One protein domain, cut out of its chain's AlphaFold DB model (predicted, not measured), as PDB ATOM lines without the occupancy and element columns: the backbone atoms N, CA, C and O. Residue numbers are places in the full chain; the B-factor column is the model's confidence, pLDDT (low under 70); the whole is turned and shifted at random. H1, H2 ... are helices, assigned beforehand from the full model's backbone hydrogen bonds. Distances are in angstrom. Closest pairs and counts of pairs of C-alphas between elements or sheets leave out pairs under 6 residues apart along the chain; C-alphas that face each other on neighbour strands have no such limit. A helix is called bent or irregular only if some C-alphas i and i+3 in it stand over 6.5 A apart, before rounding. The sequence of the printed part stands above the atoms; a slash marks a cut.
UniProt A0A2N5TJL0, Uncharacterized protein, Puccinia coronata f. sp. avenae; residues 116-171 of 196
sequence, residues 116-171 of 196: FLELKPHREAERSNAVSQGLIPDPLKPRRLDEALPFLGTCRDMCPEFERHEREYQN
ATOM      1  N   PHE A 116      34.588 -32.589 -35.850       94.19
ATOM      2  CA  PHE A 116      35.399 -33.598 -35.155       94.19
ATOM      3  C   PHE A 116      36.716 -33.048 -34.576       94.19
ATOM      4  O   PHE A 116      37.096 -33.396 -33.456       94.19
ATOM      5  N   LEU A 117      37.416 -32.180 -35.316       93.19
ATOM      6  CA  LEU A 117      38.696 -31.609 -34.887       93.19
ATOM      7  C   LEU A 117      38.518 -30.641 -33.708       93.19
ATOM      8  O   LEU A 117      39.381 -30.594 -32.834       93.19
ATOM      9  N   GLU A 118      37.383 -29.939 -33.652       93.19
ATOM     10  CA  GLU A 118      36.983 -29.087 -32.524       93.19
ATOM     11  C   GLU A 118      36.658 -29.920 -31.282       93.19
ATOM     12  O   GLU A 118      37.130 -29.628 -30.186       93.19
ATOM     13  N   LEU A 119      35.882 -30.998 -31.442       95.19
ATOM     14  CA  LEU A 119      35.439 -31.843 -30.331       95.19
ATOM     15  C   LEU A 119      36.559 -32.718 -29.744       95.19
ATOM     16  O   LEU A 119      36.456 -33.168 -28.602       95.19
ATOM     17  N   LYS A 120      37.650 -32.951 -30.481       95.44
ATOM     18  CA  LYS A 120      38.791 -33.763 -30.029       95.44
ATOM     19  C   LYS A 120      39.447 -33.266 -28.726       95.44
ATOM     20  O   LYS A 120      39.557 -34.079 -27.806       95.44
ATOM     21  N   PRO A 121      39.851 -31.987 -28.573       96.06
ATOM     22  CA  PRO A 121      40.308 -31.462 -27.283       96.06
ATOM     23  C   PRO A 121      39.202 -31.441 -26.216       96.06
ATOM     24  O   PRO A 121      39.494 -31.699 -25.048       96.06
ATOM     25  N   HIS A 122      37.937 -31.200 -26.590       96.06
ATOM     26  CA  HIS A 122      36.821 -31.231 -25.637       96.06
ATOM     27  C   HIS A 122      36.643 -32.617 -25.002       96.06
ATOM     28  O   HIS A 122      36.521 -32.697 -23.783       96.06
ATOM     29  N   ARG A 123      36.747 -33.710 -25.770       96.12
ATOM     30  CA  ARG A 123      36.665 -35.084 -25.242       96.12
ATOM     31  C   ARG A 123      37.781 -35.424 -24.249       96.12
ATOM     32  O   ARG A 123      37.555 -36.192 -23.314       96.12
ATOM     33  N   GLU A 124      38.980 -34.869 -24.424       95.19
ATOM     34  CA  GLU A 124      40.075 -35.057 -23.460       95.19
ATOM     35  C   GLU A 124      39.806 -34.291 -22.154       95.19
ATOM     36  O   GLU A 124      40.005 -34.825 -21.062       95.19
ATOM     37  N   ALA A 125      39.273 -33.069 -22.255       96.56
ATOM     38  CA  ALA A 125      38.828 -32.295 -21.099       96.56
ATOM     39  C   ALA A 125      37.644 -32.966 -20.372       96.56
ATOM     40  O   ALA A 125      37.633 -33.050 -19.149       96.56
ATOM     41  N   GLU A 126      36.667 -33.508 -21.101       95.62
ATOM     42  CA  GLU A 126      35.570 -34.300 -20.533       95.62
ATOM     43  C   GLU A 126      36.084 -35.541 -19.800       95.62
ATOM     44  O   GLU A 126      35.640 -35.809 -18.684       95.62
ATOM     45  N   ARG A 127      37.058 -36.267 -20.369       95.12
ATOM     46  CA  ARG A 127      37.673 -37.422 -19.700       95.12
ATOM     47  C   ARG A 127      38.384 -37.008 -18.411       95.12
ATOM     48  O   ARG A 127      38.183 -37.658 -17.389       95.12
ATOM     49  N   SER A 128      39.187 -35.943 -18.426       95.75
ATOM     50  CA  SER A 128      39.899 -35.484 -17.223       95.75
ATOM     51  C   SER A 128      38.935 -34.987 -16.132       95.75
ATOM     52  O   SER A 128      39.126 -35.274 -14.945       95.75
ATOM     53  N   ASN A 129      37.828 -34.352 -16.528       96.25
ATOM     54  CA  ASN A 129      36.736 -33.986 -15.629       96.25
ATOM     55  C   ASN A 129      36.021 -35.227 -15.063       96.25
ATOM     56  O   ASN A 129      35.832 -35.315 -13.855       96.25
ATOM     57  N   ALA A 130      35.699 -36.230 -15.885       94.75
ATOM     58  CA  ALA A 130      35.069 -37.473 -15.432       94.75
ATOM     59  C   ALA A 130      35.970 -38.290 -14.485       94.75
ATOM     60  O   ALA A 130      35.471 -38.893 -13.534       94.75
ATOM     61  N   VAL A 131      37.292 -38.279 -14.698       95.19
ATOM     62  CA  VAL A 131      38.266 -38.906 -13.790       95.19
ATOM     63  C   VAL A 131      38.362 -38.146 -12.465       95.19
ATOM     64  O   VAL A 131      38.316 -38.768 -11.406       95.19
ATOM     65  N   SER A 132      38.432 -36.810 -12.486       95.25
ATOM     66  CA  SER A 132      38.494 -36.010 -11.248       95.25
ATOM     67  C   SER A 132      37.188 -36.023 -10.440       95.25
ATOM     68  O   SER A 132      37.233 -35.961  -9.214       95.25
ATOM     69  N   GLN A 133      36.037 -36.177 -11.101       94.56
ATOM     70  CA  GLN A 133      34.732 -36.389 -10.461       94.56
ATOM     71  C   GLN A 133      34.516 -37.830  -9.970       94.56
ATOM     72  O   GLN A 133      33.528 -38.089  -9.286       94.56
ATOM     73  N   GLY A 134      35.401 -38.773 -10.312       92.69
ATOM     74  CA  GLY A 134      35.229 -40.183  -9.963       92.69
ATOM     75  C   GLY A 134      34.023 -40.835 -10.648       92.69
ATOM     76  O   GLY A 134      33.349 -41.647 -10.026       92.69
ATOM     77  N   LEU A 135      33.743 -40.469 -11.906       93.62
ATOM     78  CA  LEU A 135      32.738 -41.098 -12.782       93.62
ATOM     79  C   LEU A 135      33.342 -42.185 -13.688       93.62
ATOM     80  O   LEU A 135      32.644 -43.103 -14.114       93.62
ATOM     81  N   ILE A 136      34.637 -42.073 -13.994       94.56
ATOM     82  CA  ILE A 136      35.421 -42.993 -14.830       94.56
ATOM     83  C   ILE A 136      36.797 -43.169 -14.154       94.56
ATOM     84  O   ILE A 136      37.338 -42.186 -13.649       94.56
ATOM     85  N   PRO A 137      37.390 -44.378 -14.097       93.38
ATOM     86  CA  PRO A 137      38.723 -44.573 -13.536       93.38
ATOM     87  C   PRO A 137      39.820 -44.017 -14.456       93.38
ATOM     88  O   PRO A 137      39.675 -43.962 -15.676       93.38
ATOM     89  N   ASP A 138      40.949 -43.647 -13.858       93.75
ATOM     90  CA  ASP A 138      42.145 -43.200 -14.573       93.75
ATOM     91  C   ASP A 138      42.727 -44.343 -15.440       93.75
ATOM     92  O   ASP A 138      43.102 -45.382 -14.886       93.75
ATOM     93  N   PRO A 139      42.845 -44.180 -16.775       90.19
ATOM     94  CA  PRO A 139      43.343 -45.232 -17.664       90.19
ATOM     95  C   PRO A 139      44.807 -45.622 -17.402       90.19
ATOM     96  O   PRO A 139      45.221 -46.708 -17.800       90.19
ATOM     97  N   LEU A 140      45.592 -44.774 -16.727       93.00
ATOM     98  CA  LEU A 140      46.987 -45.058 -16.373       93.00
ATOM     99  C   LEU A 140      47.129 -45.828 -15.050       93.00
ATOM    100  O   LEU A 140      48.234 -46.240 -14.698       93.00
ATOM    101  N   LYS A 141      46.036 -46.011 -14.297       92.06
ATOM    102  CA  LYS A 141      46.034 -46.658 -12.977       92.06
ATOM    103  C   LYS A 141      45.061 -47.842 -12.963       92.06
ATOM    104  O   LYS A 141      43.940 -47.699 -12.466       92.06
ATOM    105  N   PRO A 142      45.461 -49.021 -13.484       92.31
ATOM    106  CA  PRO A 142      44.633 -50.218 -13.400       92.31
ATOM    107  C   PRO A 142      44.325 -50.544 -11.934       92.31
ATOM    108  O   PRO A 142      45.211 -50.537 -11.078       92.31
ATOM    109  N   ARG A 143      43.052 -50.819 -11.648       91.19
ATOM    110  CA  ARG A 143      42.542 -51.127 -10.306       91.19
ATOM    111  C   ARG A 143      42.054 -52.567 -10.234       91.19
ATOM    112  O   ARG A 143      41.739 -53.182 -11.252       91.19
ATOM    113  N   ARG A 144      41.986 -53.105  -9.016       95.81
ATOM    114  CA  ARG A 144      41.411 -54.431  -8.768       95.81
ATOM    115  C   ARG A 144      39.882 -54.372  -8.871       95.81
ATOM    116  O   ARG A 144      39.288 -53.308  -8.704       95.81
ATOM    117  N   LEU A 145      39.245 -55.510  -9.151       94.94
ATOM    118  CA  LEU A 145      37.798 -55.583  -9.401       94.94
ATOM    119  C   LEU A 145      36.953 -55.298  -8.142       94.94
ATOM    120  O   LEU A 145      35.858 -54.761  -8.251       94.94
ATOM    121  N   ASP A 146      37.487 -55.594  -6.956       95.50
ATOM    122  CA  ASP A 146      36.944 -55.211  -5.645       95.50
ATOM    123  C   ASP A 146      36.939 -53.690  -5.410       95.50
ATOM    124  O   ASP A 146      36.145 -53.190  -4.617       95.50
ATOM    125  N   GLU A 147      37.762 -52.940  -6.147       92.44
ATOM    126  CA  GLU A 147      37.796 -51.474  -6.145       92.44
ATOM    127  C   GLU A 147      37.166 -50.857  -7.414       92.44
ATOM    128  O   GLU A 147      37.382 -49.673  -7.716       92.44
ATOM    129  N   ALA A 148      36.418 -51.639  -8.199       92.69
ATOM    130  CA  ALA A 148      35.805 -51.157  -9.431       92.69
ATOM    131  C   ALA A 148      34.729 -50.096  -9.151       92.69
ATOM    132  O   ALA A 148      33.848 -50.260  -8.308       92.69
ATOM    133  N   LEU A 149      34.800 -48.995  -9.895       92.50
ATOM    134  CA  LEU A 149      33.811 -47.928  -9.853       92.50
ATOM    135  C   LEU A 149      32.557 -48.340 -10.656       92.50
ATOM    136  O   LEU A 149      32.709 -48.852 -11.769       92.50
ATOM    137  N   PRO A 150      31.327 -48.101 -10.161       91.19
ATOM    138  CA  PRO A 150      30.117 -48.320 -10.947       91.19
ATOM    139  C   PRO A 150      30.005 -47.279 -12.070       91.19
ATOM    140  O   PRO A 150      29.824 -46.089 -11.821       91.19
ATOM    141  N   PHE A 151      30.084 -47.737 -13.318       91.25
ATOM    142  CA  PHE A 151      29.913 -46.887 -14.495       91.25
ATOM    143  C   PHE A 151      28.438 -46.564 -14.750       91.25
ATOM    144  O   PHE A 151      27.602 -47.464 -14.818       91.25
ATOM    145  N   LEU A 152      28.131 -45.282 -14.969       90.62
ATOM    146  CA  LEU A 152      26.805 -44.807 -15.360       90.62
ATOM    147  C   LEU A 152      26.880 -44.110 -16.723       90.62
ATOM    148  O   LEU A 152      27.630 -43.153 -16.901       90.62
ATOM    149  N   GLY A 153      26.095 -44.590 -17.688       91.94
ATOM    150  CA  GLY A 153      25.991 -43.972 -19.009       91.94
ATOM    151  C   GLY A 153      25.168 -42.684 -18.962       91.94
ATOM    152  O   GLY A 153      24.025 -42.695 -18.512       91.94
ATOM    153  N   THR A 154      25.736 -41.580 -19.447       91.56
ATOM    154  CA  THR A 154      25.071 -40.264 -19.528       91.56
ATOM    155  C   THR A 154      24.605 -39.896 -20.940       91.56
ATOM    156  O   THR A 154      23.882 -38.910 -21.103       91.56
ATOM    157  N   CYS A 155      24.989 -40.675 -21.959       91.25
ATOM    158  CA  CYS A 155      24.567 -40.458 -23.342       91.25
ATOM    159  C   CYS A 155      23.051 -40.658 -23.480       91.25
ATOM    160  O   CYS A 155      22.507 -41.658 -23.015       91.25
ATOM    161  N   ARG A 156      22.379 -39.691 -24.114       93.69
ATOM    162  CA  ARG A 156      20.927 -39.715 -24.367       93.69
ATOM    163  C   ARG A 156      20.580 -40.151 -25.786       93.69
ATOM    164  O   ARG A 156      19.497 -40.680 -26.008       93.69
ATOM    165  N   ASP A 157      21.496 -39.922 -26.718       91.06
ATOM    166  CA  ASP A 157      21.381 -40.347 -28.105       91.06
ATOM    167  C   ASP A 157      21.870 -41.788 -28.280       91.06
ATOM    168  O   ASP A 157      22.686 -42.279 -27.498       91.06
ATOM    169  N   MET A 158      21.440 -42.438 -29.363       91.88
ATOM    170  CA  MET A 158      21.961 -43.752 -29.766       91.88
ATOM    171  C   MET A 158      23.462 -43.717 -30.101       91.88
ATOM    172  O   MET A 158      24.145 -44.727 -29.962       91.88
ATOM    173  N   CYS A 159      23.972 -42.563 -30.544       92.81
ATOM    174  CA  CYS A 159      25.379 -42.324 -30.868       92.81
ATOM    175  C   CYS A 159      25.804 -40.939 -30.337       92.81
ATOM    176  O   CYS A 159      25.193 -39.938 -30.747       92.81
ATOM    177  N   PRO A 160      26.834 -40.853 -29.467       94.56
ATOM    178  CA  PRO A 160      27.375 -39.588 -28.966       94.56
ATOM    179  C   PRO A 160      27.804 -38.633 -30.091       94.56
ATOM    180  O   PRO A 160      28.305 -39.080 -31.123       94.56
ATOM    181  N   GLU A 161      27.694 -37.316 -29.869       92.88
ATOM    182  CA  GLU A 161      28.085 -36.274 -30.842       92.88
ATOM    183  C   GLU A 161      29.518 -36.477 -31.372       92.88
ATOM    184  O   GLU A 161      29.737 -36.496 -32.581       92.88
ATOM    185  N   PHE A 162      30.485 -36.722 -30.480       95.75
ATOM    186  CA  PHE A 162      31.873 -36.978 -30.873       95.75
ATOM    187  C   PHE A 162      32.023 -38.188 -31.805       95.75
ATOM    188  O   PHE A 162      32.740 -38.104 -32.797       95.75
ATOM    189  N   GLU A 163      31.361 -39.307 -31.494       95.38
ATOM    190  CA  GLU A 163      31.468 -40.541 -32.284       95.38
ATOM    191  C   GLU A 163      30.840 -40.360 -33.669       95.38
ATOM    192  O   GLU A 163      31.392 -40.805 -34.671       95.38
ATOM    193  N   ARG A 164      29.716 -39.640 -33.734       93.25
ATOM    194  CA  ARG A 164      29.042 -39.293 -34.986       93.25
ATOM    195  C   ARG A 164      29.965 -38.501 -35.910       93.25
ATOM    196  O   ARG A 164      30.200 -38.921 -37.039       93.25
ATOM    197  N   HIS A 165      30.563 -37.421 -35.408       93.69
ATOM    198  CA  HIS A 165      31.491 -36.614 -36.202       93.69
ATOM    199  C   HIS A 165      32.819 -37.330 -36.489       93.69
ATOM    200  O   HIS A 165      33.435 -37.069 -37.520       93.69
ATOM    201  N   GLU A 166      33.256 -38.262 -35.637       94.56
ATOM    202  CA  GLU A 166      34.395 -39.139 -35.927       94.56
ATOM    203  C   GLU A 166      34.112 -40.045 -37.132       94.56
ATOM    204  O   GLU A 166      34.920 -40.092 -38.063       94.56
ATOM    205  N   ARG A 167      32.947 -40.705 -37.167       93.94
ATOM    206  CA  ARG A 167      32.521 -41.521 -38.314       93.94
ATOM    207  C   ARG A 167      32.334 -40.679 -39.576       93.94
ATOM    208  O   ARG A 167      32.825 -41.079 -40.628       93.94
ATOM    209  N   GLU A 168      31.715 -39.501 -39.479       90.75
ATOM    210  CA  GLU A 168      31.580 -38.554 -40.601       90.75
ATOM    211  C   GLU A 168      32.940 -38.088 -41.149       90.75
ATOM    212  O   GLU A 168      33.103 -37.951 -42.361       90.75
ATOM    213  N   TYR A 169      33.929 -37.851 -40.279       91.56
ATOM    214  CA  TYR A 169      35.285 -37.453 -40.673       91.56
ATOM    215  C   TYR A 169      36.064 -38.608 -41.324       91.56
ATOM    216  O   TYR A 169      36.839 -38.394 -42.258       91.56
ATOM    217  N   GLN A 170      35.845 -39.838 -40.851       92.88
ATOM    218  CA  GLN A 170      36.446 -41.060 -41.394       92.88
ATOM    219  C   GLN A 170      35.688 -41.625 -42.615       92.88
ATOM    220  O   GLN A 170      36.124 -42.627 -43.175       92.88
ATOM    221  N   ASN A 171      34.577 -41.000 -43.037       89.25
ATOM    222  CA  ASN A 171      33.625 -41.527 -44.029       89.25
ATOM    223  C   ASN A 171      33.163 -42.973 -43.710       89.25
ATOM    224  O   ASN A 171      33.009 -43.799 -44.607       89.25
TER     225      ASN A 171
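AT A GLANCE: This is residues 116 to 171 of the 196 residues of an uncharacterized protein of Puccinia coronata f. sp. avenae (UniProt A0A2N5TJL0). One long helix, H1, makes one side of a stretched, open loop of chain, and a short helix, H2, packs on residues 116 to 123 of H1, where the printed part begins. The long unnamed link between them runs on past the far end of H1 and folds back toward H2, with residues 140 to 147 and 154 to 160 sticking out. The printed part has 56 residues with two named helices, H1 then H2, and no named strand; the class is all helix, though under half of the residues, 26 of 56, are in named elements. The whole is loose, with a radius of gyration of the C-alphas of 13.6 A, and elongated, spanning 40 by 22 by 18 A.

IN THESE COORDINATES: H1, residues 116 to 132, is 24.2 A long from C-alpha 116 at (35.399, -33.598, -35.155) to C-alpha 132 at (38.494, -36.010, -11.248). H1 is irregular, but only just: C-alphas 118 and 121 are 6.6 A apart. H2, residues 161 to 169, is 12.2 A long and ends at C-alpha 169 at (35.285, -37.453, -40.673).

HOW THE PARTS SIT: H1 touches H2 with residues 116 to 123 alone; the closest C-alphas, those of Phe 116 and His 165, are 5.0 A apart. The two helices run opposite ways at a shallow tilt of 33 degrees, only just short of steep, and form a helical hairpin. Every O i to N i+4 pair is within hydrogen-bond range in H2, and 10 of 13 are in H1.

THE WHOLE: The C-alphas of Asp 146 and Asn 171, the two farthest apart, are 40.9 A apart. The link from H1 to H2, residues 133 to 160, is long. The printed part has no cut. Its mean pLDDT is 93.6, and no printed residue is under 70.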